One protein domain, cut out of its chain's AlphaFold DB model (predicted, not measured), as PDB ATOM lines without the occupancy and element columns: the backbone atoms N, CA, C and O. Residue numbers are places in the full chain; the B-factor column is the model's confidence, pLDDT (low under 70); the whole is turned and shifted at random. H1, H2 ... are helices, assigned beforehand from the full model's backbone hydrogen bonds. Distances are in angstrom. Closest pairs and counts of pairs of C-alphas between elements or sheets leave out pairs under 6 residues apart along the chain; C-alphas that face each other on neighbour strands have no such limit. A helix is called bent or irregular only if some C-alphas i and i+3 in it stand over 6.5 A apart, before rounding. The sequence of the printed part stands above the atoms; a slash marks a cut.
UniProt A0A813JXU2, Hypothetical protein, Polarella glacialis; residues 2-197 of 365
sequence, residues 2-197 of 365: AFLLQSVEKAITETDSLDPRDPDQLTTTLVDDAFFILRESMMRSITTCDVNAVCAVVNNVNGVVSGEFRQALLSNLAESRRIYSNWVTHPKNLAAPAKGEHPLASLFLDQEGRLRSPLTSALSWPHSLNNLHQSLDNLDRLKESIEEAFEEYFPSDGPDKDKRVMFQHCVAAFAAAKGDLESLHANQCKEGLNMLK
ATOM      1  N   ALA A   2     -30.573  20.168  83.102       74.06
ATOM      2  CA  ALA A   2     -30.281  21.242  82.130       74.06
ATOM      3  C   ALA A   2     -28.805  21.697  82.059       74.06
ATOM      4  O   ALA A   2     -28.271  21.849  80.970       74.06
ATOM      5  N   PHE A   3     -28.121  21.853  83.201       80.75
ATOM      6  CA  PHE A   3     -26.718  22.297  83.220       80.75
ATOM      7  C   PHE A   3     -25.740  21.279  82.606       80.75
ATOM      8  O   PHE A   3     -24.850  21.666  81.855       80.75
ATOM      9  N   LEU A   4     -25.907  19.983  82.912       82.88
ATOM     10  CA  LEU A   4     -25.068  18.907  82.368       82.88
ATOM     11  C   LEU A   4     -25.206  18.847  80.845       82.88
ATOM     12  O   LEU A   4     -24.206  18.852  80.135       82.88
ATOM     13  N   LEU A   5     -26.453  18.861  80.372       82.38
ATOM     14  CA  LEU A   5     -26.784  18.858  78.954       82.38
ATOM     15  C   LEU A   5     -26.145  20.050  78.229       82.38
ATOM     16  O   LEU A   5     -25.420  19.859  77.263       82.38
ATOM     17  N   GLN A   6     -26.345  21.264  78.751       83.94
ATOM     18  CA  GLN A   6     -25.802  22.493  78.171       83.94
ATOM     19  C   GLN A   6     -24.266  22.511  78.165       83.94
ATOM     20  O   GLN A   6     -23.648  23.027  77.239       83.94
ATOM     21  N   SER A   7     -23.633  21.950  79.199       84.94
ATOM     22  CA  SER A   7     -22.170  21.893  79.286       84.94
ATOM     23  C   SER A   7     -21.589  20.923  78.256       84.94
ATOM     24  O   SER A   7     -20.599  21.246  77.605       84.94
ATOM     25  N   VAL A   8     -22.229  19.766  78.063       82.06
ATOM     26  CA  VAL A   8     -21.836  18.800  77.026       82.06
ATOM     27  C   VAL A   8     -22.130  19.350  75.627       82.06
ATOM     28  O   VAL A   8     -21.298  19.221  74.738       82.06
ATOM     29  N   GLU A   9     -23.252  20.044  75.431       86.25
ATOM     30  CA  GLU A   9     -23.569  20.728  74.169       86.25
ATOM     31  C   GLU A   9     -22.516  21.786  73.813       86.25
ATOM     32  O   GLU A   9     -22.084  21.875  72.664       86.25
ATOM     33  N   LYS A  10     -22.034  22.541  74.803       86.50
ATOM     34  CA  LYS A  10     -20.929  23.487  74.621       86.50
ATOM     35  C   LYS A  10     -19.618  22.780  74.257       86.50
ATOM     36  O   LYS A  10     -18.908  23.269  73.382       86.50
ATOM     37  N   ALA A  11     -19.330  21.625  74.865       84.31
ATOM     38  CA  ALA A  11     -18.177  20.806  74.486       84.31
ATOM     39  C   ALA A  11     -18.256  20.343  73.019       84.31
ATOM     40  O   ALA A  11     -17.274  20.378  72.284       84.31
ATOM     41  N   ILE A  12     -19.463  19.982  72.576       82.06
ATOM     42  CA  ILE A  12     -19.753  19.547  71.205       82.06
ATOM     43  C   ILE A  12     -19.624  20.689  70.191       82.06
ATOM     44  O   ILE A  12     -19.086  20.484  69.106       82.06
ATOM     45  N   THR A  13     -20.153  21.870  70.509       81.62
ATOM     46  CA  THR A  13     -20.389  22.929  69.513       81.62
ATOM     47  C   THR A  13     -19.388  24.078  69.561       81.62
ATOM     48  O   THR A  13     -19.162  24.719  68.536       81.62
ATOM     49  N   GLU A  14     -18.794  24.359  70.722       85.00
ATOM     50  CA  GLU A  14     -17.965  25.552  70.925       85.00
ATOM     51  C   GLU A  14     -16.495  25.234  71.209       85.00
ATOM     52  O   GLU A  14     -15.641  26.037  70.831       85.00
ATOM     53  N   THR A  15     -16.183  24.120  71.886       87.44
ATOM     54  CA  THR A  15     -14.807  23.841  72.349       87.44
ATOM     55  C   THR A  15     -14.096  22.721  71.601       87.44
ATOM     56  O   THR A  15     -12.891  22.563  71.795       87.44
ATOM     57  N   ASP A  16     -14.787  21.984  70.721       93.81
ATOM     58  CA  ASP A  16     -14.156  20.970  69.874       93.81
ATOM     59  C   ASP A  16     -13.062  21.601  69.000       93.81
ATOM     60  O   ASP A  16     -13.324  22.506  68.203       93.81
ATOM     61  N   SER A  17     -11.824  21.138  69.158       93.94
ATOM     62  CA  SER A  17     -10.664  21.704  68.480       93.94
ATOM     63  C   SER A  17      -9.559  20.678  68.221       93.94
ATOM     64  O   SER A  17      -9.384  19.706  68.963       93.94
ATOM     65  N   LEU A  18      -8.803  20.928  67.152       94.06
ATOM     66  CA  LEU A  18      -7.649  20.156  66.697       94.06
ATOM     67  C   LEU A  18      -6.468  21.100  66.423       94.06
ATOM     68  O   LEU A  18      -6.650  22.114  65.739       94.06
ATOM     69  N   ASP A  19      -5.263  20.765  66.900       92.19
ATOM     70  CA  ASP A  19      -4.031  21.473  66.541       92.19
ATOM     71  C   ASP A  19      -3.397  20.822  65.298       92.19
ATOM     72  O   ASP A  19      -2.811  19.746  65.382       92.19
ATOM     73  N   PRO A  20      -3.429  21.472  64.122       88.81
ATOM     74  CA  PRO A  20      -2.882  20.897  62.891       88.81
ATOM     75  C   PRO A  20      -1.350  20.790  62.898       88.81
ATOM     76  O   PRO A  20      -0.768  20.285  61.938       88.81
ATOM     77  N   ARG A  21      -0.683  21.327  63.929       89.81
ATOM     78  CA  ARG A  21       0.773  21.271  64.105       89.81
ATOM     79  C   ARG A  21       1.212  20.081  64.949       89.81
ATOM     80  O   ARG A  21       2.412  19.830  64.999       89.81
ATOM     81  N   ASP A  22       0.280  19.401  65.611       93.44
ATOM     82  CA  ASP A  22       0.559  18.197  66.381       93.44
ATOM     83  C   ASP A  22       0.262  16.960  65.515       93.44
ATOM     84  O   ASP A  22      -0.898  16.579  65.375       93.44
ATOM     85  N   PRO A  23       1.276  16.345  64.879       91.12
ATOM     86  CA  PRO A  23       1.067  15.201  63.994       91.12
ATOM     87  C   PRO A  23       0.600  13.939  64.732       91.12
ATOM     88  O   PRO A  23       0.127  13.016  64.070       91.12
ATOM     89  N   ASP A  24       0.740  13.903  66.060       93.31
ATOM     90  CA  ASP A  24       0.411  12.752  66.900       93.31
ATOM     91  C   ASP A  24      -0.974  12.901  67.562       93.31
ATOM     92  O   ASP A  24      -1.464  11.972  68.212       93.31
ATOM     93  N   GLN A  25      -1.642  14.050  67.388       94.56
ATOM     94  CA  GLN A  25      -2.974  14.289  67.932       94.56
ATOM     95  C   GLN A  25      -4.029  13.475  67.165       94.56
ATOM     96  O   GLN A  25      -4.507  13.880  66.113       94.56
ATOM     97  N   LEU A  26      -4.432  12.324  67.712       96.56
ATOM     98  CA  LEU A  26      -5.430  11.439  67.092       96.56
ATOM     99  C   LEU A  26      -6.880  11.781  67.462       96.56
ATOM    100  O   LEU A  26      -7.801  11.407  66.734       96.56
ATOM    101  N   THR A  27      -7.105  12.478  68.572       97.12
ATOM    102  CA  THR A  27      -8.431  12.880  69.067       97.12
ATOM    103  C   THR A  27      -8.527  14.392  69.175       97.12
ATOM    104  O   THR A  27      -7.530  15.091  69.355       97.12
ATOM    105  N   THR A  28      -9.740  14.919  69.082       96.38
ATOM    106  CA  THR A  28      -9.979  16.338  69.361       96.38
ATOM    107  C   THR A  28     -10.319  16.547  70.836       96.38
ATOM    108  O   THR A  28     -10.605  15.592  71.561       96.38
ATOM    109  N   THR A  29     -10.332  17.803  71.285       95.25
ATOM    110  CA  THR A  29     -10.667  18.159  72.678       95.25
ATOM    111  C   THR A  29     -12.076  17.734  73.104       95.25
ATOM    112  O   THR A  29     -12.330  17.596  74.298       95.25
ATOM    113  N   LEU A  30     -12.977  17.461  72.148       95.31
ATOM    114  CA  LEU A  30     -14.368  17.062  72.384       95.31
ATOM    115  C   LEU A  30     -14.527  15.972  73.449       95.31
ATOM    116  O   LEU A  30     -15.370  16.084  74.339       95.31
ATOM    117  N   VAL A  31     -13.769  14.881  73.321       94.88
ATOM    118  CA  VAL A  31     -13.973  13.702  74.171       94.88
ATOM    119  C   VAL A  31     -13.463  13.968  75.579       94.88
ATOM    120  O   VAL A  31     -14.149  13.633  76.543       94.88
ATOM    121  N   ASP A  32     -12.310  14.614  75.711       94.25
ATOM    122  CA  ASP A  32     -11.745  14.944  77.017       94.25
ATOM    123  C   ASP A  32     -12.631  15.951  77.761       94.25
ATOM    124  O   ASP A  32     -12.966  15.726  78.926       94.25
ATOM    125  N   ASP A  33     -13.106  16.996  77.075       94.94
ATOM    126  CA  ASP A  33     -14.017  17.997  77.642       94.94
ATOM    127  C   ASP A  33     -15.338  17.358  78.097       94.94
ATOM    128  O   ASP A  33     -15.792  17.576  79.228       94.94
ATOM    129  N   ALA A  34     -15.952  16.531  77.243       95.38
ATOM    130  CA  ALA A  34     -17.206  15.859  77.562       95.38
ATOM    131  C   ALA A  34     -17.045  14.942  78.784       95.38
ATOM    132  O   ALA A  34     -17.777  15.088  79.764       95.38
ATOM    133  N   PHE A  35     -16.062  14.038  78.774       95.62
ATOM    134  CA  PHE A  35     -15.869  13.085  79.870       95.62
ATOM    135  C   PHE A  35     -15.403  13.747  81.169       95.62
ATOM    136  O   PHE A  35     -15.800  13.296  82.248       95.62
ATOM    137  N   PHE A  36     -14.660  14.855  81.096       95.31
ATOM    138  CA  PHE A  36     -14.354  15.677  82.264       95.31
ATOM    139  C   PHE A  36     -15.635  16.205  82.923       95.31
ATOM    140  O   PHE A  36     -15.829  16.035  84.130       95.31
ATOM    141  N   ILE A  37     -16.559  16.770  82.138       95.06
ATOM    142  CA  ILE A  37     -17.847  17.284  82.637       95.06
ATOM    143  C   ILE A  37     -18.701  16.161  83.245       95.06
ATOM    144  O   ILE A  37     -19.295  16.350  84.316       95.06
ATOM    145  N   LEU A  38     -18.771  14.996  82.584       95.75
ATOM    146  CA  LEU A  38     -19.527  13.838  83.075       95.75
ATOM    147  C   LEU A  38     -18.972  13.352  84.423       95.75
ATOM    148  O   LEU A  38     -19.735  13.179  85.380       95.75
ATOM    149  N   ARG A  39     -17.645  13.194  84.518       96.44
ATOM    150  CA  ARG A  39     -16.950  12.770  85.740       96.44
ATOM    151  C   ARG A  39     -17.179  13.749  86.880       96.44
ATOM    152  O   ARG A  39     -17.634  13.344  87.945       96.44
ATOM    153  N   GLU A  40     -16.922  15.034  86.656       95.25
ATOM    154  CA  GLU A  40     -17.082  16.070  87.681       95.25
ATOM    155  C   GLU A  40     -18.519  16.152  88.202       95.25
ATOM    156  O   GLU A  40     -18.748  16.338  89.398       95.25
ATOM    157  N   SER A  41     -19.507  15.961  87.324       95.56
ATOM    158  CA  SER A  41     -20.916  15.954  87.719       95.56
ATOM    159  C   SER A  41     -21.237  14.807  88.679       95.56
ATOM    160  O   SER A  41     -21.903  15.028  89.694       95.56
ATOM    161  N   MET A  42     -20.735  13.600  88.404       96.06
ATOM    162  CA  MET A  42     -20.920  12.444  89.287       96.06
ATOM    163  C   MET A  42     -20.113  12.575  90.580       96.06
ATOM    164  O   MET A  42     -20.678  12.375  91.654       96.06
ATOM    165  N   MET A  43     -18.853  13.011  90.515       96.38
ATOM    166  CA  MET A  43     -18.028  13.243  91.708       96.38
ATOM    167  C   MET A  43     -18.686  14.236  92.670       96.38
ATOM    168  O   MET A  43     -18.793  13.969  93.865       96.38
ATOM    169  N   ARG A  44     -19.230  15.349  92.158       95.44
ATOM    170  CA  ARG A  44     -19.977  16.311  92.986       95.44
ATOM    171  C   ARG A  44     -21.197  15.680  93.645       95.44
ATOM    172  O   ARG A  44     -21.455  15.966  94.809       95.44
ATOM    173  N   SER A  45     -21.918  14.807  92.941       96.62
ATOM    174  CA  SER A  45     -23.056  14.090  93.529       96.62
ATOM    175  C   SER A  45     -22.634  13.134  94.648       96.62
ATOM    176  O   SER A  45     -23.332  13.033  95.648       96.62
ATOM    177  N   ILE A  46     -21.463  12.497  94.542       96.00
ATOM    178  CA  ILE A  46     -20.925  11.622  95.596       96.00
ATOM    179  C   ILE A  46     -20.627  12.434  96.858       96.00
ATOM    180  O   ILE A  46     -21.023  12.044  97.955       96.00
ATOM    181  N   THR A  47     -20.036  13.622  96.703       94.75
ATOM    182  CA  THR A  47     -19.711  14.494  97.844       94.75
ATOM    183  C   THR A  47     -20.930  15.041  98.594       94.75
ATOM    184  O   THR A  47     -20.765  15.584  99.684       94.75
ATOM    185  N   THR A  48     -22.154  14.898  98.062       94.25
ATOM    186  CA  THR A  48     -23.371  15.261  98.811       94.25
ATOM    187  C   THR A  48     -23.764  14.211  99.848       94.25
ATOM    188  O   THR A  48     -24.699  14.454 100.608       94.25
ATOM    189  N   CYS A  49     -23.091  13.054  99.868       90.56
ATOM    190  CA  CYS A  49     -23.357  11.937 100.774       90.56
ATOM    191  C   CYS A  49     -24.824  11.450 100.743       90.56
ATOM    192  O   CYS A  49     -25.350  10.993 101.754       90.56
ATOM    193  N   ASP A  50     -25.493  11.542  99.584       94.56
ATOM    194  CA  ASP A  50     -26.847  11.010  99.365       94.56
ATOM    195  C   ASP A  50     -26.869  10.079  98.148       94.56
ATOM    196  O   ASP A  50     -26.806  10.520  97.000       94.56
ATOM    197  N   VAL A  51     -27.019   8.777  98.404       95.19
ATOM    198  CA  VAL A  51     -27.040   7.738  97.363       95.19
ATOM    199  C   VAL A  51     -28.143   7.973  96.324       95.19
ATOM    200  O   VAL A  51     -27.947   7.668  95.149       95.19
ATOM    201  N   ASN A  52     -29.292   8.547  96.701       94.50
ATOM    202  CA  ASN A  52     -30.359   8.816  95.731       94.50
ATOM    203  C   ASN A  52     -29.952   9.910  94.740       94.50
ATOM    204  O   ASN A  52     -30.219   9.786  93.542       94.50
ATOM    205  N   ALA A  53     -29.284  10.959  95.230       95.06
ATOM    206  CA  ALA A  53     -28.745  12.022  94.393       95.06
ATOM    207  C   ALA A  53     -27.668  11.479  93.441       95.06
ATOM    208  O   ALA A  53     -27.713  11.781  92.247       95.06
ATOM    209  N   VAL A  54     -26.773  10.614  93.934       96.38
ATOM    210  CA  VAL A  54     -25.764   9.930  93.106       96.38
ATOM    211  C   VAL A  54     -26.428   9.123  91.994       96.38
ATOM    212  O   VAL A  54     -26.155   9.354  90.818       96.38
ATOM    213  N   CYS A  55     -27.361   8.230  92.336       96.12
ATOM    214  CA  CYS A  55     -28.086   7.410  91.363       96.12
ATOM    215  C   CYS A  55     -28.811   8.265  90.313       96.12
ATOM    216  O   CYS A  55     -28.784   7.952  89.122       96.12
ATOM    217  N   ALA A  56     -29.437   9.371  90.725       95.75
ATOM    218  CA  ALA A  56     -30.091  10.291  89.801       95.75
ATOM    219  C   ALA A  56     -29.094  10.932  88.823       95.75
ATOM    220  O   ALA A  56     -29.393  11.060  87.634       95.75
ATOM    221  N   VAL A  57     -27.906  11.331  89.285       96.31
ATOM    222  CA  VAL A  57     -26.875  11.921  88.420       96.31
ATOM    223  C   VAL A  57     -26.254  10.877  87.492       96.31
ATOM    224  O   VAL A  57     -26.149  11.153  86.300       96.31
ATOM    225  N   VAL A  58     -25.942   9.672  87.979       96.19
ATOM    226  CA  VAL A  58     -25.437   8.557  87.151       96.19
ATOM    227  C   VAL A  58     -26.419   8.226  86.025       96.19
ATOM    228  O   VAL A  58     -26.026   8.155  84.863       96.19
ATOM    229  N   ASN A  59     -27.716   8.120  86.330       95.56
ATOM    230  CA  ASN A  59     -28.739   7.866  85.311       95.56
ATOM    231  C   ASN A  59     -28.848   9.007  84.287       95.56
ATOM    232  O   ASN A  59     -29.030   8.749  83.098       95.56
ATOM    233  N   ASN A  60     -28.706  10.266  84.720       94.44
ATOM    234  CA  ASN A  60     -28.666  11.407  83.801       94.44
ATOM    235  C   ASN A  60     -27.433  11.363  82.890       94.44
ATOM    236  O   ASN A  60     -27.564  11.612  81.695       94.44
ATOM    237  N   VAL A  61     -26.256  11.030  83.428       95.94
ATOM    238  CA  VAL A  61     -25.028  10.861  82.637       95.94
ATOM    239  C   VAL A  61     -25.202   9.740  81.616       95.94
ATOM    240  O   VAL A  61     -24.908   9.948  80.443       95.94
ATOM    241  N   ASN A  62     -25.755   8.593  82.017       95.44
ATOM    242  CA  ASN A  62     -26.041   7.500  81.089       95.44
ATOM    243  C   ASN A  62     -27.018   7.919  79.974       95.44
ATOM    244  O   ASN A  62     -26.830   7.554  78.812       95.44
ATOM    245  N   GLY A  63     -28.023   8.735  80.314       94.81
ATOM    246  CA  GLY A  63     -28.930   9.351  79.345       94.81
ATOM    247  C   GLY A  63     -28.195  10.232  78.331       94.81
ATOM    248  O   GLY A  63     -28.400  10.060  77.134       94.81
ATOM    249  N   VAL A  64     -27.286  11.095  78.796       95.06
ATOM    250  CA  VAL A  64     -26.490  11.987  77.933       95.06
ATOM    251  C   VAL A  64     -25.537  11.210  77.022       95.06
ATOM    252  O   VAL A  64     -25.440  11.512  75.832       95.06
ATOM    253  N   VAL A  65     -24.859  10.185  77.550       95.50
ATOM    254  CA  VAL A  65     -23.972   9.313  76.759       95.50
ATOM    255  C   VAL A  65     -24.770   8.592  75.671       95.50
ATOM    256  O   VAL A  65     -24.368   8.592  74.509       95.50
ATOM    257  N   SER A  66     -25.927   8.025  76.025       94.88
ATOM    258  CA  SER A  66     -26.779   7.264  75.096       94.88
ATOM    259  C   SER A  66     -27.563   8.147  74.113       94.88
ATOM    260  O   SER A  66     -28.033   7.666  73.079       94.88
ATOM    261  N   GLY A  67     -27.742   9.425  74.434       94.31
ATOM    262  CA  GLY A  67     -28.520  10.386  73.662       94.31
ATOM    263  C   GLY A  67     -27.631  11.367  72.914       94.31
ATOM    264  O   GLY A  67     -27.136  11.082  71.823       94.31
ATOM    265  N   GLU A  68     -27.469  12.548  73.499       93.06
ATOM    266  CA  GLU A  68     -26.908  13.735  72.862       93.06
ATOM    267  C   GLU A  68     -25.441  13.562  72.476       93.06
ATOM    268  O   GLU A  68     -25.057  13.918  71.362       93.06
ATOM    269  N   PHE A  69     -24.629  12.959  73.347       94.69
ATOM    270  CA  PHE A  69     -23.212  12.751  73.058       94.69
ATOM    271  C   PHE A  69     -23.010  11.742  71.920       94.69
ATOM    272  O   PHE A  69     -22.289  12.022  70.959       94.69
ATOM    273  N   ARG A  70     -23.721  10.606  71.952       95.69
ATOM    274  CA  ARG A  70     -23.730   9.646  70.836       95.69
ATOM    275  C   ARG A  70     -24.190  10.297  69.531       95.69
ATOM    276  O   ARG A  70     -23.594  10.054  68.482       95.69
ATOM    277  N   GLN A  71     -25.237  11.122  69.579       95.50
ATOM    278  CA  GLN A  71     -25.752  11.808  68.395       95.50
ATOM    279  C   GLN A  71     -24.744  12.814  67.822       95.50
ATOM    280  O   GLN A  71     -24.634  12.933  66.602       95.50
ATOM    281  N   ALA A  72     -23.979  13.496  68.674       95.00
ATOM    282  CA  ALA A  72     -22.911  14.389  68.245       95.00
ATOM    283  C   ALA A  72     -21.775  13.636  67.537       95.00
ATOM    284  O   ALA A  72     -21.403  14.005  66.422       95.00
ATOM    285  N   LEU A  73     -21.295  12.529  68.119       96.69
ATOM    286  CA  LEU A  73     -20.297  11.661  67.475       96.69
ATOM    287  C   LEU A  73     -20.778  11.189  66.093       96.69
ATOM    288  O   LEU A  73     -20.039  11.256  65.110       96.69
ATOM    289  N   LEU A  74     -22.044  10.767  66.002       97.12
ATOM    290  CA  LEU A  74     -22.683  10.369  64.745       97.12
ATOM    291  C   LEU A  74     -22.745  11.503  63.716       97.12
ATOM    292  O   LEU A  74     -22.470  11.258  62.539       97.12
ATOM    293  N   SER A  75     -23.101  12.721  64.135       96.44
ATOM    294  CA  SER A  75     -23.153  13.886  63.242       96.44
ATOM    295  C   SER A  75     -21.769  14.201  62.684       96.44
ATOM    296  O   SER A  75     -21.607  14.298  61.469       96.44
ATOM    297  N   ASN A  76     -20.748  14.232  63.545       96.38
ATOM    298  CA  ASN A  76     -19.375  14.541  63.145       96.38
ATOM    299  C   ASN A  76     -18.834  13.497  62.157       96.38
ATOM    300  O   ASN A  76     -18.250  13.847  61.128       96.38
ATOM    301  N   LEU A  77     -19.112  12.209  62.396       97.94
ATOM    302  CA  LEU A  77     -18.813  11.126  61.453       97.94
ATOM    303  C   LEU A  77     -19.539  11.300  60.113       97.94
ATOM    304  O   LEU A  77     -18.954  11.046  59.061       97.94
ATOM    305  N   ALA A  78     -20.810  11.705  60.121       97.38
ATOM    306  CA  ALA A  78     -21.599  11.889  58.906       97.38
ATOM    307  C   ALA A  78     -21.118  13.089  58.072       97.38
ATOM    308  O   ALA A  78     -20.956  12.968  56.853       97.38
ATOM    309  N   GLU A  79     -20.846  14.219  58.719       96.00
ATOM    310  CA  GLU A  79     -20.391  15.462  58.087       96.00
ATOM    311  C   GLU A  79     -18.989  15.313  57.485       96.00
ATOM    312  O   GLU A  79     -18.755  15.652  56.317       96.00
ATOM    313  N   SER A  80     -18.074  14.712  58.247       97.06
ATOM    314  CA  SER A  80     -16.682  14.527  57.835       97.06
ATOM    315  C   SER A  80     -16.499  13.444  56.767       97.06
ATOM    316  O   SER A  80     -15.532  13.493  55.998       97.06
ATOM    317  N   ARG A  81     -17.435  12.486  56.655       97.62
ATOM    318  CA  ARG A  81     -17.338  11.332  55.739       97.62
ATOM    319  C   ARG A  81     -17.076  11.748  54.303       97.62
ATOM    320  O   ARG A  81     -16.177  11.217  53.659       97.62
ATOM    321  N   ARG A  82     -17.861  12.690  53.770       96.31
ATOM    322  CA  ARG A  82     -17.731  13.102  52.362       96.31
ATOM    323  C   ARG A  82     -16.380  13.767  52.100       96.31
ATOM    324  O   ARG A  82     -15.792  13.551  51.044       96.31
ATOM    325  N   ILE A  83     -15.908  14.571  53.051       95.94
ATOM    326  CA  ILE A  83     -14.637  15.297  52.952       95.94
ATOM    327  C   ILE A  83     -13.494  14.286  52.878       95.94
ATOM    328  O   ILE A  83     -12.725  14.293  51.915       95.94
ATOM    329  N   TYR A  84     -13.445  13.370  53.845       97.81
ATOM    330  CA  TYR A  84     -12.402  12.360  53.914       97.81
ATOM    331  C   TYR A  84     -12.470  11.375  52.744       97.81
ATOM    332  O   TYR A  84     -11.450  11.158  52.103       97.81
ATOM    333  N   SER A  85     -13.658  10.865  52.393       97.62
ATOM    334  CA  SER A  85     -13.860   9.950  51.258       97.62
ATOM    335  C   SER A  85     -13.310  10.520  49.951       97.62
ATOM    336  O   SER A  85     -12.550   9.857  49.249       97.62
ATOM    337  N   ASN A  86     -13.614  11.788  49.650       96.69
ATOM    338  CA  ASN A  86     -13.088  12.454  48.460       96.69
ATOM    339  C   ASN A  86     -11.571  12.653  48.544       96.69
ATOM    340  O   ASN A  86     -10.864  12.452  47.555       96.69
ATOM    341  N   TRP A  87     -11.063  13.040  49.714       97.44
ATOM    342  CA  TRP A  87      -9.639  13.268  49.922       97.44
ATOM    343  C   TRP A  87      -8.828  11.978  49.753       97.44
ATOM    344  O   TRP A  87      -7.870  11.974  48.978       97.44
ATOM    345  N   VAL A  88      -9.243  10.864  50.365       97.31
ATOM    346  CA  VAL A  88      -8.504   9.593  50.286       97.31
ATOM    347  C   VAL A  88      -8.465   9.005  48.885       97.31
ATOM    348  O   VAL A  88      -7.615   8.166  48.637       97.31
ATOM    349  N   THR A  89      -9.304   9.434  47.932       96.50
ATOM    350  CA  THR A  89      -9.250   8.906  46.552       96.50
ATOM    351  C   THR A  89      -7.901   9.108  45.857       96.50
ATOM    352  O   THR A  89      -7.563   8.350  44.950       96.50
ATOM    353  N   HIS A  90      -7.113  10.101  46.276       95.69
ATOM    354  CA  HIS A  90      -5.813  10.392  45.682       95.69
ATOM    355  C   HIS A  90      -4.718   9.540  46.348       95.69
ATOM    356  O   HIS A  90      -4.467   9.730  47.535       95.69
ATOM    357  N   PRO A  91      -3.986   8.676  45.616       94.31
ATOM    358  CA  PRO A  91      -2.983   7.780  46.214       94.31
ATOM    359  C   PRO A  91      -1.886   8.492  47.017       94.31
ATOM    360  O   PRO A  91      -1.424   7.974  48.025       94.31
ATOM    361  N   LYS A  92      -1.507   9.713  46.614       94.81
ATOM    362  CA  LYS A  92      -0.524  10.539  47.338       94.81
ATOM    363  C   LYS A  92      -0.934  10.854  48.783       94.81
ATOM    364  O   LYS A  92      -0.067  11.116  49.601       94.81
ATOM    365  N   ASN A  93      -2.233  10.836  49.081       96.31
ATOM    366  CA  ASN A  93      -2.773  11.150  50.400       96.31
ATOM    367  C   ASN A  93      -2.694   9.955  51.366       96.31
ATOM    368  O   ASN A  93      -2.905  10.138  52.556       96.31
ATOM    369  N   LEU A  94      -2.397   8.753  50.862       96.19
ATOM    370  CA  LEU A  94      -2.109   7.565  51.676       96.19
ATOM    371  C   LEU A  94      -0.598   7.378  51.896       96.19
ATOM    372  O   LEU A  94      -0.180   6.455  52.590       96.19
ATOM    373  N   ALA A  95       0.235   8.200  51.252       92.56
ATOM    374  CA  ALA A  95       1.677   8.113  51.409       92.56
ATOM    375  C   ALA A  95       2.094   8.580  52.809       92.56
ATOM    376  O   ALA A  95       1.431   9.415  53.424       92.56
ATOM    377  N   ALA A  96       3.226   8.063  53.288       90.31
ATOM    378  CA  ALA A  96       3.790   8.500  54.555       90.31
ATOM    379  C   ALA A  96       4.041  10.023  54.534       90.31
ATOM    380  O   ALA A  96       4.611  10.525  53.554       90.31
ATOM    381  N   PRO A  97       3.641  10.758  55.587       89.56
ATOM    382  CA  PRO A  97       3.867  12.195  55.655       89.56
ATOM    383  C   PRO A  97       5.357  12.525  55.737       89.56
ATOM    384  O   PRO A  97       6.186  11.703  56.145       89.56
ATOM    385  N   ALA A  98       5.707  13.763  55.383       90.12
ATOM    386  CA  ALA A  98       7.044  14.267  55.656       90.12
ATOM    387  C   ALA A  98       7.303  14.304  57.172       90.12
ATOM    388  O   ALA A  98       6.389  14.411  57.989       90.12
ATOM    389  N   LYS A  99       8.577  14.223  57.572       88.88
ATOM    390  CA  LYS A  99       8.948  14.221  58.992       88.88
ATOM    391  C   LYS A  99       8.428  15.485  59.692       88.88
ATOM    392  O   LYS A  99       8.865  16.585  59.363       88.88
ATOM    393  N   GLY A 100       7.569  15.298  60.695       88.00
ATOM    394  CA  GLY A 100       6.963  16.379  61.480       88.00
ATOM    395  C   GLY A 100       5.728  17.020  60.839       88.00
ATOM    396  O   GLY A 100       5.206  17.982  61.391       88.00
ATOM    397  N   GLU A 101       5.266  16.519  59.692       91.75
ATOM    398  CA  GLU A 101       4.008  16.941  59.080       91.75
ATOM    399  C   GLU A 101       2.856  16.067  59.578       91.75
ATOM    400  O   GLU A 101       2.985  14.848  59.692       91.75
ATOM    401  N   HIS A 102       1.709  16.693  59.843       94.00
ATOM    402  CA  HIS A 102       0.496  15.967  60.181       94.00
ATOM    403  C   HIS A 102       0.046  15.100  58.977       94.00
ATOM    404  O   HIS A 102      -0.106  15.636  57.878       94.00
ATOM    405  N   PRO A 103      -0.259  13.796  59.146       95.50
ATOM    406  CA  PRO A 103      -0.670  12.904  58.046       95.50
ATOM    407  C   PRO A 103      -1.844  13.428  57.200       95.50
ATOM    408  O   PRO A 103      -1.914  13.253  55.987       95.50
ATOM    409  N   LEU A 104      -2.777  14.116  57.858       96.62
ATOM    410  CA  LEU A 104      -3.943  14.771  57.255       96.62
ATOM    411  C   LEU A 104      -3.756  16.275  56.953       96.62
ATOM    412  O   LEU A 104      -4.749  16.956  56.722       96.62
ATOM    413  N   ALA A 105      -2.536  16.826  56.934       94.31
ATOM    414  CA  ALA A 105      -2.313  18.274  56.794       94.31
ATOM    415  C   ALA A 105      -3.052  18.892  55.591       94.31
ATOM    416  O   ALA A 105      -3.703  19.930  55.711       94.31
ATOM    417  N   SER A 106      -3.030  18.215  54.437       94.94
ATOM    418  CA  SER A 106      -3.726  18.685  53.231       94.94
ATOM    419  C   SER A 106      -5.255  18.550  53.291       94.94
ATOM    420  O   SER A 106      -5.949  19.244  52.548       94.94
ATOM    421  N   LEU A 107      -5.800  17.699  54.170       96.25
ATOM    422  CA  LEU A 107      -7.246  17.589  54.423       96.25
ATOM    423  C   LEU A 107      -7.779  18.866  55.087       96.25
ATOM    424  O   LEU A 107      -8.915  19.272  54.841       96.25
ATOM    425  N   PHE A 108      -6.952  19.508  55.914       95.56
ATOM    426  CA  PHE A 108      -7.324  20.689  56.692       95.56
ATOM    427  C   PHE A 108      -7.357  21.980  55.876       95.56
ATOM    428  O   PHE A 108      -7.740  23.025  56.402       95.56
ATOM    429  N   LEU A 109      -6.982  21.925  54.599       94.88
ATOM    430  CA  LEU A 109      -6.950  23.086  53.723       94.88
ATOM    431  C   LEU A 109      -8.292  23.287  52.991       94.88
ATOM    432  O   LEU A 109      -9.035  22.344  52.686       94.88
ATOM    433  N   ASP A 110      -8.636  24.545  52.735       91.81
ATOM    434  CA  ASP A 110      -9.711  24.940  51.826       91.81
ATOM    435  C   ASP A 110      -9.262  24.867  50.351       91.81
ATOM    436  O   ASP A 110      -8.176  24.380  50.030       91.81
ATOM    437  N   GLN A 111     -10.125  25.299  49.428       88.19
ATOM    438  CA  GLN A 111      -9.820  25.255  47.991       88.19
ATOM    439  C   GLN A 111      -8.713  26.242  47.594       88.19
ATOM    440  O   GLN A 111      -8.051  26.044  46.577       88.19
ATOM    441  N   GLU A 112      -8.487  27.273  48.406       92.06
ATOM    442  CA  GLU A 112      -7.444  28.278  48.234       92.06
ATOM    443  C   GLU A 112      -6.132  27.904  48.952       92.06
ATOM    444  O   GLU A 112      -5.170  28.673  48.910       92.06
ATOM    445  N   GLY A 113      -6.068  26.735  49.601       92.38
ATOM    446  CA  GLY A 113      -4.890  26.260  50.330       92.38
ATOM    447  C   GLY A 113      -4.711  26.887  51.715       92.38
ATOM    448  O   GLY A 113      -3.626  26.797  52.289       92.38
ATOM    449  N   ARG A 114      -5.742  27.535  52.265       93.94
ATOM    450  CA  ARG A 114      -5.725  28.113  53.615       93.94
ATOM    451  C   ARG A 114      -6.260  27.107  54.620       93.94
ATOM    452  O   ARG A 114      -7.149  26.320  54.309       93.94
ATOM    453  N   LEU A 115      -5.749  27.162  55.844       93.56
ATOM    454  CA  LEU A 115      -6.244  26.325  56.930       93.56
ATOM    455  C   LEU A 115      -7.717  26.647  57.225       93.56
ATOM    456  O   LEU A 115      -8.075  27.809  57.437       93.56
ATOM    457  N   ARG A 116      -8.565  25.617  57.256       91.69
ATOM    458  CA  ARG A 116      -9.960  25.739  57.692       91.69
ATOM    459  C   ARG A 116     -10.000  26.132  59.168       91.69
ATOM    460  O   ARG A 116      -9.163  25.704  59.952       91.69
ATOM    461  N   SER A 117     -10.985  26.939  59.544       88.00
ATOM    462  CA  SER A 117     -11.211  27.335  60.932       88.00
ATOM    463  C   SER A 117     -12.718  27.428  61.195       88.00
ATOM    464  O   SER A 117     -13.407  28.084  60.409       88.00
ATOM    465  N   PRO A 118     -13.236  26.830  62.281       88.88
ATOM    466  CA  PRO A 118     -12.513  25.994  63.247       88.88
ATOM    467  C   PRO A 118     -12.109  24.630  62.656       88.88
ATOM    468  O   PRO A 118     -12.745  24.149  61.718       88.88
ATOM    469  N   LEU A 119     -11.053  24.013  63.199       92.75
ATOM    470  CA  LEU A 119     -10.732  22.606  62.944       92.75
ATOM    471  C   LEU A 119     -11.355  21.757  64.039       92.75
ATOM    472  O   LEU A 119     -10.879  21.761  65.167       92.75
ATOM    473  N   THR A 120     -12.418  21.047  63.688       94.44
ATOM    474  CA  THR A 120     -13.175  20.190  64.599       94.44
ATOM    475  C   THR A 120     -13.209  18.767  64.057       94.44
ATOM    476  O   THR A 120     -12.854  18.511  62.896       94.44
ATOM    477  N   SER A 121     -13.688  17.827  64.867       94.12
ATOM    478  CA  SER A 121     -13.855  16.439  64.432       94.12
ATOM    479  C   SER A 121     -14.799  16.315  63.222       94.12
ATOM    480  O   SER A 121     -14.554  15.487  62.344       94.12
ATOM    481  N   ALA A 122     -15.775  17.217  63.061       94.81
ATOM    482  CA  ALA A 122     -16.681  17.264  61.904       94.81
ATOM    483  C   ALA A 122     -15.992  17.549  60.549       94.81
ATOM    484  O   ALA A 122     -16.578  17.316  59.489       94.81
ATOM    485  N   LEU A 123     -14.732  18.001  60.544       95.06
ATOM    486  CA  LEU A 123     -13.927  18.158  59.324       95.06
ATOM    487  C   LEU A 123     -13.005  16.967  59.040       95.06
ATOM    488  O   LEU A 123     -12.441  16.881  57.946       95.06
ATOM    489  N   SER A 124     -12.845  16.046  59.992       96.88
ATOM    490  CA  SER A 124     -11.905  14.937  59.883       96.88
ATOM    491  C   SER A 124     -12.506  13.628  60.373       96.88
ATOM    492  O   SER A 124     -12.660  13.384  61.570       96.88
ATOM    493  N   TRP A 125     -12.807  12.751  59.419       98.38
ATOM    494  CA  TRP A 125     -13.404  11.459  59.721       98.38
ATOM    495  C   TRP A 125     -12.501  10.567  60.590       98.38
ATOM    496  O   TRP A 125     -13.030   9.984  61.534       98.38
ATOM    497  N   PRO A 126     -11.167  10.504  60.373       98.38
ATOM    498  CA  PRO A 126     -10.277   9.781  61.281       98.38
ATOM    499  C   PRO A 126     -10.378  10.258  62.734       98.38
ATOM    500  O   PRO A 126     -10.592   9.437  63.618       98.38
ATOM    501  N   HIS A 127     -10.352  11.572  62.980       98.19
ATOM    502  CA  HIS A 127     -10.508  12.119  64.333       98.19
ATOM    503  C   HIS A 127     -11.899  11.855  64.914       98.19
ATOM    504  O   HIS A 127     -12.020  11.532  66.089       98.19
ATOM    505  N   SER A 128     -12.956  11.933  64.100       98.38
ATOM    506  CA  SER A 128     -14.307  11.551  64.528       98.38
ATOM    507  C   SER A 128     -14.387  10.081  64.962       98.38
ATOM    508  O   SER A 128     -15.013   9.773  65.976       98.38
ATOM    509  N   LEU A 129     -13.746   9.169  64.223       98.69
ATOM    510  CA  LEU A 129     -13.702   7.749  64.579       98.69
ATOM    511  C   LEU A 129     -12.844   7.502  65.827       98.69
ATOM    512  O   LEU A 129     -13.253   6.753  66.713       98.69
ATOM    513  N   ASN A 130     -11.695   8.169  65.927       98.62
ATOM    514  CA  ASN A 130     -10.830   8.089  67.102       98.62
ATOM    515  C   ASN A 130     -11.541   8.609  68.348       98.62
ATOM    516  O   ASN A 130     -11.446   7.980  69.392       98.62
ATOM    517  N   ASN A 131     -12.306   9.696  68.231       98.50
ATOM    518  CA  ASN A 131     -13.126  10.221  69.317       98.50
ATOM    519  C   ASN A 131     -14.183   9.209  69.775       98.50
ATOM    520  O   ASN A 131     -14.369   8.998  70.974       98.50
ATOM    521  N   LEU A 132     -14.865   8.557  68.828       98.50
ATOM    522  CA  LEU A 132     -15.838   7.508  69.134       98.50
ATOM    523  C   LEU A 132     -15.188   6.355  69.906       98.50
ATOM    524  O   LEU A 132     -15.712   5.939  70.935       98.50
ATOM    525  N   HIS A 133     -14.034   5.869  69.453       98.38
ATOM    526  CA  HIS A 133     -13.331   4.806  70.164       98.38
ATOM    527  C   HIS A 133     -12.774   5.276  71.517       98.38
ATOM    528  O   HIS A 133     -12.941   4.589  72.514       98.38
ATOM    529  N   GLN A 134     -12.163   6.463  71.596       98.31
ATOM    530  CA  GLN A 134     -11.659   7.024  72.857       98.31
ATOM    531  C   GLN A 134     -12.781   7.184  73.890       98.31
ATOM    532  O   GLN A 134     -12.547   7.061  75.090       98.31
ATOM    533  N   SER A 135     -14.012   7.413  73.430       98.06
ATOM    534  CA  SER A 135     -15.194   7.442  74.290       98.06
ATOM    535  C   SER A 135     -15.503   6.083  74.926       98.06
ATOM    536  O   SER A 135     -16.024   6.064  76.035       98.06
ATOM    537  N   LEU A 136     -15.175   4.958  74.278       98.00
ATOM    538  CA  LEU A 136     -15.310   3.618  74.870       98.00
ATOM    539  C   LEU A 136     -14.339   3.446  76.043       98.00
ATOM    540  O   LEU A 136     -14.771   3.116  77.146       98.00
ATOM    541  N   ASP A 137     -13.060   3.762  75.828       96.88
ATOM    542  CA  ASP A 137     -12.028   3.688  76.871       96.88
ATOM    543  C   ASP A 137     -12.337   4.644  78.029       96.88
ATOM    544  O   ASP A 137     -12.195   4.308  79.207       96.88
ATOM    545  N   ASN A 138     -12.782   5.860  77.705       96.94
ATOM    546  CA  ASN A 138     -13.135   6.847  78.713       96.94
ATOM    547  C   ASN A 138     -14.395   6.446  79.485       96.94
ATOM    548  O   ASN A 138     -14.489   6.783  80.661       96.94
ATOM    549  N   LEU A 139     -15.335   5.711  78.882       96.81
ATOM    550  CA  LEU A 139     -16.508   5.187  79.582       96.81
ATOM    551  C   LEU A 139     -16.135   4.093  80.587       96.81
ATOM    552  O   LEU A 139     -16.672   4.099  81.695       96.81
ATOM    553  N   ASP A 140     -15.184   3.219  80.248       95.94
ATOM    554  CA  ASP A 140     -14.644   2.233  81.192       95.94
ATOM    555  C   ASP A 140     -13.947   2.922  82.371       95.94
ATOM    556  O   ASP A 140     -14.308   2.690  83.525       95.94
ATOM    557  N   ARG A 141     -13.034   3.863  82.093       96.56
ATOM    558  CA  ARG A 141     -12.338   4.637  83.140       96.56
ATOM    559  C   ARG A 141     -13.298   5.456  83.996       96.56
ATOM    560  O   ARG A 141     -13.093   5.604  85.198       96.56
ATOM    561  N   LEU A 142     -14.334   6.026  83.381       96.38
ATOM    562  CA  LEU A 142     -15.365   6.784  84.079       96.38
ATOM    563  C   LEU A 142     -16.125   5.882  85.046       96.38
ATOM    564  O   LEU A 142     -16.331   6.267  86.194       96.38
ATOM    565  N   LYS A 143     -16.519   4.687  84.596       96.19
ATOM    566  CA  LYS A 143     -17.181   3.698  85.441       96.19
ATOM    567  C   LYS A 143     -16.296   3.318  86.631       96.19
ATOM    568  O   LYS A 143     -16.748   3.462  87.762       96.19
ATOM    569  N   GLU A 144     -15.054   2.910  86.377       96.50
ATOM    570  CA  GLU A 144     -14.097   2.514  87.421       96.50
ATOM    571  C   GLU A 144     -13.880   3.646  88.435       96.50
ATOM    572  O   GLU A 144     -14.076   3.457  89.634       96.50
ATOM    573  N   SER A 145     -13.597   4.863  87.957       96.56
ATOM    574  CA  SER A 145     -13.370   6.031  88.819       96.56
ATOM    575  C   SER A 145     -14.573   6.369  89.704       96.56
ATOM    576  O   SER A 145     -14.387   6.882  90.807       96.56
ATOM    577  N   ILE A 146     -15.800   6.149  89.225       96.50
ATOM    578  CA  ILE A 146     -17.022   6.443  89.981       96.50
ATOM    579  C   ILE A 146     -17.367   5.316  90.956       96.50
ATOM    580  O   ILE A 146     -17.854   5.606  92.048       96.50
ATOM    581  N   GLU A 147     -17.083   4.059  90.614       96.19
ATOM    582  CA  GLU A 147     -17.194   2.927  91.542       96.19
ATOM    583  C   GLU A 147     -16.202   3.064  92.708       96.19
ATOM    584  O   GLU A 147     -16.603   2.922  93.864       96.19
ATOM    585  N   GLU A 148     -14.945   3.427  92.430       96.19
ATOM    586  CA  GLU A 148     -13.921   3.681  93.454       96.19
ATOM    587  C   GLU A 148     -14.314   4.832  94.389       96.19
ATOM    588  O   GLU A 148     -14.305   4.677  95.612       96.19
ATOM    589  N   ALA A 149     -14.726   5.973  93.827       96.25
ATOM    590  CA  ALA A 149     -15.165   7.119  94.618       96.25
ATOM    591  C   ALA A 149     -16.421   6.803  95.445       96.25
ATOM    592  O   ALA A 149     -16.573   7.278  96.569       96.25
ATOM    593  N   PHE A 150     -17.339   5.992  94.916       96.38
ATOM    594  CA  PHE A 150     -18.514   5.576  95.671       96.38
ATOM    595  C   PHE A 150     -18.135   4.688  96.865       96.38
ATOM    596  O   PHE A 150     -18.708   4.852  97.941       96.38
ATOM    597  N   GLU A 151     -17.155   3.791  96.714       94.69
ATOM    598  CA  GLU A 151     -16.687   2.942  97.816       94.69
ATOM    599  C   GLU A 151     -16.068   3.746  98.960       94.69
ATOM    600  O   GLU A 151     -16.336   3.464 100.129       94.69
ATOM    601  N   GLU A 152     -15.285   4.772  98.627       94.44
ATOM    602  CA  GLU A 152     -14.636   5.644  99.607       94.44
ATOM    603  C   GLU A 152     -15.657   6.390 100.485       94.44
ATOM    604  O   GLU A 152     -15.497   6.472 101.704       94.44
ATOM    605  N   TYR A 153     -16.730   6.909  99.880       94.56
ATOM    606  CA  TYR A 153     -17.725   7.734 100.575       94.56
ATOM    607  C   TYR A 153     -18.880   6.928 101.184       94.56
ATOM    608  O   TYR A 153     -19.496   7.379 102.153       94.56
ATOM    609  N   PHE A 154     -19.171   5.734 100.655       94.19
ATOM    610  CA  PHE A 154     -20.279   4.887 101.107       94.19
ATOM    611  C   PHE A 154     -19.821   3.452 101.427       94.19
ATOM    612  O   PHE A 154     -20.236   2.529 100.725       94.19
ATOM    613  N   PRO A 155     -19.030   3.213 102.491       91.62
ATOM    614  CA  PRO A 155     -18.482   1.888 102.800       91.62
ATOM    615  C   PRO A 155     -19.542   0.784 102.929       91.62
ATOM    616  O   PRO A 155     -20.672   1.037 103.360       91.62
ATOM    617  N   SER A 156     -19.166  -0.464 102.626       90.31
ATOM    618  CA  SER A 156     -20.068  -1.633 102.643       90.31
ATOM    619  C   SER A 156     -20.831  -1.848 103.956       90.31
ATOM    620  O   SER A 156     -21.980  -2.285 103.930       90.31
ATOM    621  N   ASP A 157     -20.214  -1.506 105.087       91.06
ATOM    622  CA  ASP A 157     -20.785  -1.681 106.429       91.06
ATOM    623  C   ASP A 157     -21.467  -0.401 106.953       91.06
ATOM    624  O   ASP A 157     -21.864  -0.319 108.119       91.06
ATOM    625  N   GLY A 158     -21.595   0.613 106.094       89.00
ATOM    626  CA  GLY A 158     -22.180   1.908 106.408       89.00
ATOM    627  C   GLY A 158     -23.712   1.904 106.528       89.00
ATOM    628  O   GLY A 158     -24.385   0.908 106.242       89.00
ATOM    629  N   PRO A 159     -24.302   3.048 106.922       88.88
ATOM    630  CA  PRO A 159     -25.749   3.183 107.104       88.88
ATOM    631  C   PRO A 159     -26.546   3.015 105.801       88.88
ATOM    632  O   PRO A 159     -27.710   2.624 105.844       88.88
ATOM    633  N   ASP A 160     -25.924   3.265 104.646       90.38
ATOM    634  CA  ASP A 160     -26.551   3.169 103.323       90.38
ATOM    635  C   ASP A 160     -26.294   1.832 102.607       90.38
ATOM    636  O   ASP A 160     -26.540   1.723 101.404       90.38
ATOM    637  N   LYS A 161     -25.836   0.796 103.325       87.12
ATOM    638  CA  LYS A 161     -25.482  -0.514 102.746       87.12
ATOM    639  C   LYS A 161     -26.552  -1.097 101.816       87.12
ATOM    640  O   LYS A 161     -26.229  -1.602 100.744       87.12
ATOM    641  N   ASP A 162     -27.828  -0.947 102.173       87.81
ATOM    642  CA  ASP A 162     -28.950  -1.497 101.407       87.81
ATOM    643  C   ASP A 162     -29.202  -0.710 100.104       87.81
ATOM    644  O   ASP A 162     -29.721  -1.254  99.130       87.81
ATOM    645  N   LYS A 163     -28.785   0.564 100.044       89.69
ATOM    646  CA  LYS A 163     -28.916   1.421  98.854       89.69
ATOM    647  C   LYS A 163     -27.771   1.240  97.858       89.69
ATOM    648  O   LYS A 163     -27.904   1.655  96.709       89.69
ATOM    649  N   ARG A 164     -26.668   0.586  98.243       92.06
ATOM    650  CA  ARG A 164     -25.521   0.317  97.350       92.06
ATOM    651  C   ARG A 164     -25.923  -0.497  96.116       92.06
ATOM    652  O   ARG A 164     -25.421  -0.251  95.024       92.06
ATOM    653  N   VAL A 165     -26.897  -1.397  96.261       91.81
ATOM    654  CA  VAL A 165     -27.459  -2.178  95.144       91.81
ATOM    655  C   VAL A 165     -28.115  -1.273  94.091       91.81
ATOM    656  O   VAL A 165     -28.020  -1.542  92.895       91.81
ATOM    657  N   MET A 166     -28.736  -0.162  94.507       93.44
ATOM    658  CA  MET A 166     -29.328   0.801  93.571       93.44
ATOM    659  C   MET A 166     -28.254   1.472  92.712       93.44
ATOM    660  O   MET A 166     -28.433   1.604  91.502       93.44
ATOM    661  N   PHE A 167     -27.133   1.857  93.326       95.19
ATOM    662  CA  PHE A 167     -25.996   2.432  92.612       95.19
ATOM    663  C   PHE A 167     -25.409   1.435  91.608       95.19
ATOM    664  O   PHE A 167     -25.271   1.772  90.434       95.19
ATOM    665  N   GLN A 168     -25.177   0.187  92.030       94.25
ATOM    666  CA  GLN A 168     -24.689  -0.884  91.150       94.25
ATOM    667  C   GLN A 168     -25.591  -1.074  89.923       94.25
ATOM    668  O   GLN A 168     -25.097  -1.204  88.805       94.25
ATOM    669  N   HIS A 169     -26.914  -1.026  90.104       93.56
ATOM    670  CA  HIS A 169     -27.857  -1.093  88.990       93.56
ATOM    671  C   HIS A 169     -27.745   0.118  88.044       93.56
ATOM    672  O   HIS A 169     -27.790  -0.050  86.828       93.56
ATOM    673  N   CYS A 170     -27.594   1.338  88.574       94.69
ATOM    674  CA  CYS A 170     -27.443   2.543  87.746       94.69
ATOM    675  C   CYS A 170     -26.148   2.502  86.923       94.69
ATOM    676  O   CYS A 170     -26.159   2.807  85.735       94.69
ATOM    677  N   VAL A 171     -25.042   2.073  87.534       93.94
ATOM    678  CA  VAL A 171     -23.740   1.961  86.865       93.94
ATOM    679  C   VAL A 171     -23.728   0.828  85.835       93.94
ATOM    680  O   VAL A 171     -23.143   0.976  84.762       93.94
ATOM    681  N   ALA A 172     -24.430  -0.279  86.095       92.88
ATOM    682  CA  ALA A 172     -24.576  -1.367  85.127       92.88
ATOM    683  C   ALA A 172     -25.218  -0.906  83.805       92.88
ATOM    684  O   ALA A 172     -24.949  -1.497  82.758       92.88
ATOM    685  N   ALA A 173     -26.009   0.174  83.818       91.50
ATOM    686  CA  ALA A 173     -26.622   0.728  82.613       91.50
ATOM    687  C   ALA A 173     -25.597   1.281  81.602       91.50
ATOM    688  O   ALA A 173     -25.895   1.300  80.405       91.50
ATOM    689  N   PHE A 174     -24.379   1.638  82.035       93.69
ATOM    690  CA  PHE A 174     -23.301   2.035  81.122       93.69
ATOM    691  C   PHE A 174     -22.896   0.918  80.157       93.69
ATOM    692  O   PHE A 174     -22.453   1.211  79.051       93.69
ATOM    693  N   ALA A 175     -23.088  -0.355  80.524       94.94
ATOM    694  CA  ALA A 175     -22.763  -1.478  79.646       94.94
ATOM    695  C   ALA A 175     -23.604  -1.470  78.359       94.94
ATOM    696  O   ALA A 175     -23.093  -1.785  77.288       94.94
ATOM    697  N   ALA A 176     -24.877  -1.064  78.445       94.38
ATOM    698  CA  ALA A 176     -25.737  -0.939  77.271       94.38
ATOM    699  C   ALA A 176     -25.279   0.213  76.364       94.38
ATOM    700  O   ALA A 176     -25.145   0.029  75.157       94.38
ATOM    701  N   ALA A 177     -24.969   1.376  76.950       94.31
ATOM    702  CA  ALA A 177     -24.438   2.520  76.208       94.31
ATOM    703  C   ALA A 177     -23.103   2.184  75.521       94.31
ATOM    704  O   ALA A 177     -22.894   2.539  74.362       94.31
ATOM    705  N   LYS A 178     -22.225   1.446  76.214       96.56
ATOM    706  CA  LYS A 178     -20.966   0.947  75.662       96.56
ATOM    707  C   LYS A 178     -21.204   0.017  74.474       96.56
ATOM    708  O   LYS A 178     -20.657   0.274  73.410       96.56
ATOM    709  N   GLY A 179     -22.064  -0.993  74.621       97.69
ATOM    710  CA  GLY A 179     -22.379  -1.932  73.538       97.69
ATOM    711  C   GLY A 179     -22.951  -1.244  72.291       97.69
ATOM    712  O   GLY A 179     -22.600  -1.598  71.162       97.69
ATOM    713  N   ASP A 180     -23.773  -0.208  72.475       96.25
ATOM    714  CA  ASP A 180     -24.267   0.626  71.374       96.25
ATOM    715  C   ASP A 180     -23.126   1.377  70.660       96.25
ATOM    716  O   ASP A 180     -23.103   1.439  69.425       96.25
ATOM    717  N   LEU A 181     -22.177   1.946  71.412       97.38
ATOM    718  CA  LEU A 181     -21.010   2.640  70.858       97.38
ATOM    719  C   LEU A 181     -20.005   1.675  70.201       97.38
ATOM    720  O   LEU A 181     -19.441   2.026  69.168       97.38
ATOM    721  N   GLU A 182     -19.820   0.461  70.729       98.19
ATOM    722  CA  GLU A 182     -18.984  -0.599  70.138       98.19
ATOM    723  C   GLU A 182     -19.549  -1.048  68.785       98.19
ATOM    724  O   GLU A 182     -18.843  -1.082  67.776       98.19
ATOM    725  N   SER A 183     -20.857  -1.319  68.737       97.56
ATOM    726  CA  SER A 183     -21.559  -1.640  67.490       97.56
ATOM    727  C   SER A 183     -21.453  -0.494  66.483       97.56
ATOM    728  O   SER A 183     -21.215  -0.711  65.289       97.56
ATOM    729  N   LEU A 184     -21.584   0.751  66.949       97.94
ATOM    730  CA  LEU A 184     -21.389   1.918  66.100       97.94
ATOM    731  C   LEU A 184     -19.952   1.996  65.565       97.94
ATOM    732  O   LEU A 184     -19.774   2.207  64.367       97.94
ATOM    733  N   HIS A 185     -18.945   1.797  66.414       98.44
ATOM    734  CA  HIS A 185     -17.530   1.831  66.039       98.44
ATOM    735  C   HIS A 185     -17.204   0.792  64.965       98.44
ATOM    736  O   HIS A 185     -16.729   1.169  63.893       98.44
ATOM    737  N   ALA A 186     -17.585  -0.472  65.170       97.75
ATOM    738  CA  ALA A 186     -17.381  -1.541  64.190       97.75
ATOM    739  C   ALA A 186     -18.036  -1.222  62.830       97.75
ATOM    740  O   ALA A 186     -17.445  -1.431  61.761       97.75
ATOM    741  N   ASN A 187     -19.246  -0.647  62.856       97.88
ATOM    742  CA  ASN A 187     -19.942  -0.193  61.652       97.88
ATOM    743  C   ASN A 187     -19.217   0.968  60.956       97.88
ATOM    744  O   ASN A 187     -19.151   0.996  59.727       97.88
ATOM    745  N   GLN A 188     -18.653   1.923  61.700       98.25
ATOM    746  CA  GLN A 188     -17.885   3.015  61.098       98.25
ATOM    747  C   GLN A 188     -16.536   2.541  60.558       98.25
ATOM    748  O   GLN A 188     -16.162   2.971  59.473       98.25
ATOM    749  N   CYS A 189     -15.841   1.603  61.206       98.38
ATOM    750  CA  CYS A 189     -14.637   0.977  60.642       98.38
ATOM    751  C   CYS A 189     -14.919   0.350  59.265       98.38
ATOM    752  O   CYS A 189     -14.158   0.550  58.313       98.38
ATOM    753  N   LYS A 190     -16.082  -0.298  59.111       97.00
ATOM    754  CA  LYS A 190     -16.553  -0.817  57.819       97.00
ATOM    755  C   LYS A 190     -16.769   0.277  56.778       97.00
ATOM    756  O   LYS A 190     -16.374   0.120  55.622       97.00
ATOM    757  N   GLU A 191     -17.375   1.393  57.173       96.88
ATOM    758  CA  GLU A 191     -17.518   2.564  56.303       96.88
ATOM    759  C   GLU A 191     -16.157   3.180  55.938       96.88
ATOM    760  O   GLU A 191     -15.951   3.572  54.789       96.88
ATOM    761  N   GLY A 192     -15.198   3.182  56.868       97.25
ATOM    762  CA  GLY A 192     -13.798   3.544  56.644       97.25
ATOM    763  C   GLY A 192     -13.164   2.738  55.520       97.25
ATOM    764  O   GLY A 192     -12.638   3.294  54.553       97.25
ATOM    765  N   LEU A 193     -13.299   1.416  55.599       96.31
ATOM    766  CA  LEU A 193     -12.814   0.505  54.568       96.31
ATOM    767  C   LEU A 193     -13.537   0.722  53.223       96.31
ATOM    768  O   LEU A 193     -12.905   0.704  52.166       96.31
ATOM    769  N   ASN A 194     -14.844   1.011  53.244       96.62
ATOM    770  CA  ASN A 194     -15.609   1.354  52.040       96.62
ATOM    771  C   ASN A 194     -15.113   2.645  51.365       96.62
ATOM    772  O   ASN A 194     -15.109   2.714  50.134       96.62
ATOM    773  N   MET A 195     -14.667   3.650  52.124       97.56
ATOM    774  CA  MET A 195     -14.066   4.868  51.555       97.56
ATOM    775  C   MET A 195     -12.735   4.580  50.845       97.56
ATOM    776  O   MET A 195     -12.415   5.218  49.845       97.56
ATOM    777  N   LEU A 196     -12.001   3.556  51.287       96.75
ATOM    778  CA  LEU A 196     -10.750   3.101  50.669       96.75
ATOM    779  C   LEU A 196     -10.960   2.129  49.495       96.75
ATOM    780  O   LEU A 196      -9.994   1.681  48.875       96.75
ATOM    781  N   LYS A 197     -12.210   1.819  49.127       94.81
ATOM    782  CA  LYS A 197     -12.552   0.831  48.089       94.81
ATOM    783  C   LYS A 197     -11.886   1.083  46.735       94.81
ATOM    784  O   LYS A 197     -11.601   0.124  46.017       94.81
TER     785      LYS A 197
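This is residues 2 to 197 of the 365 residues of the protein "Hypothetical protein" of Polarella glacialis (UniProt A0A813JXU2). The domain is a long bundle of helices laid lengthwise in three layers: the long bent helix H3 and the long helix H6 make the middle, the hairpin of H1 and H2 covers one side, and H7 followed end on by H8 covers the other. The short H4 and H5, with the loops round them, lie at one end of the rod. The printed part has 196 residues with eight named helices, H1 to H8 in chain order, and no named strand; the class is all helix. It is only just compact, close to loose, with a radius of gyration of the C-alphas of 19.6 A and spans of 65 by 31 by 29 A.

H1, residues 2 to 15, begins at C-alpha 2 (-30.281, 21.242, 82.130); it is only just irregular, with C-alphas 12 and 15 6.6 A apart. H2, residues 29 to 46, is 25.9 A long. H3, residues 51 to 88, was assigned as one helix by its hydrogen bonds but is bent, with C-alphas 66 and 69 6.9 A apart: arm H3a, residues 51 to 66, is 22.3 A long and arm H3b, residues 69 to 88, 27.3 A. H3b is irregular, with C-alphas 79 and 82 6.7 A apart. H4 is residues 91 to 94 and H5 residues 105 to 108. H6, residues 125 to 153, is 41.3 A long with a kink of 26 degrees near residue 137. H7 is residues 161 to 172, and H8, residues 174 to 195, is 31.1 A long, ending at C-alpha 195 (-14.066, 4.868, 51.555).

H1 and H2 form a hairpin, closest at the C-alphas of Val 8 and Ala 34, 5.5 A. H2 and H3a form another, closest at Ser 45 and Val 54, C-alphas 5.0 A apart. H6 touches H2, the same way at a shallow tilt of 16 degrees, with C-alphas 31 and 131 closest at 6.0 A. H6 touches H3b with residues 125 to 132 alone, C-alphas 80 and 125 closest at 4.9 A. H7 touches H3a, C-alphas 55 and 167 closest at 5.5 A. H8 touches H6, opposite ways, C-alphas 136 and 178 closest at 6.3 A. H3b and H5 only just touch, with 3 pairs of C-alphas within 8 A, closest 87 and 107 at 6.7 A; H4 touches no helix. Every O i to N i+4 pair is within hydrogen-bond range in H2, H3a and H8; H1 has 9 of 10, H3b 14 of 16, H6 24 of 25 and H7 6 of 8, while H4 and H5 are too short for one.

The C-alphas farthest apart are those of Glu 112 and Asp 157, 66.8 A. The printed part has no cut; the links H1 to H2 and H5 to H6 are long. Mean pLDDT of the printed part is 94.1, and no printed residue is under 70.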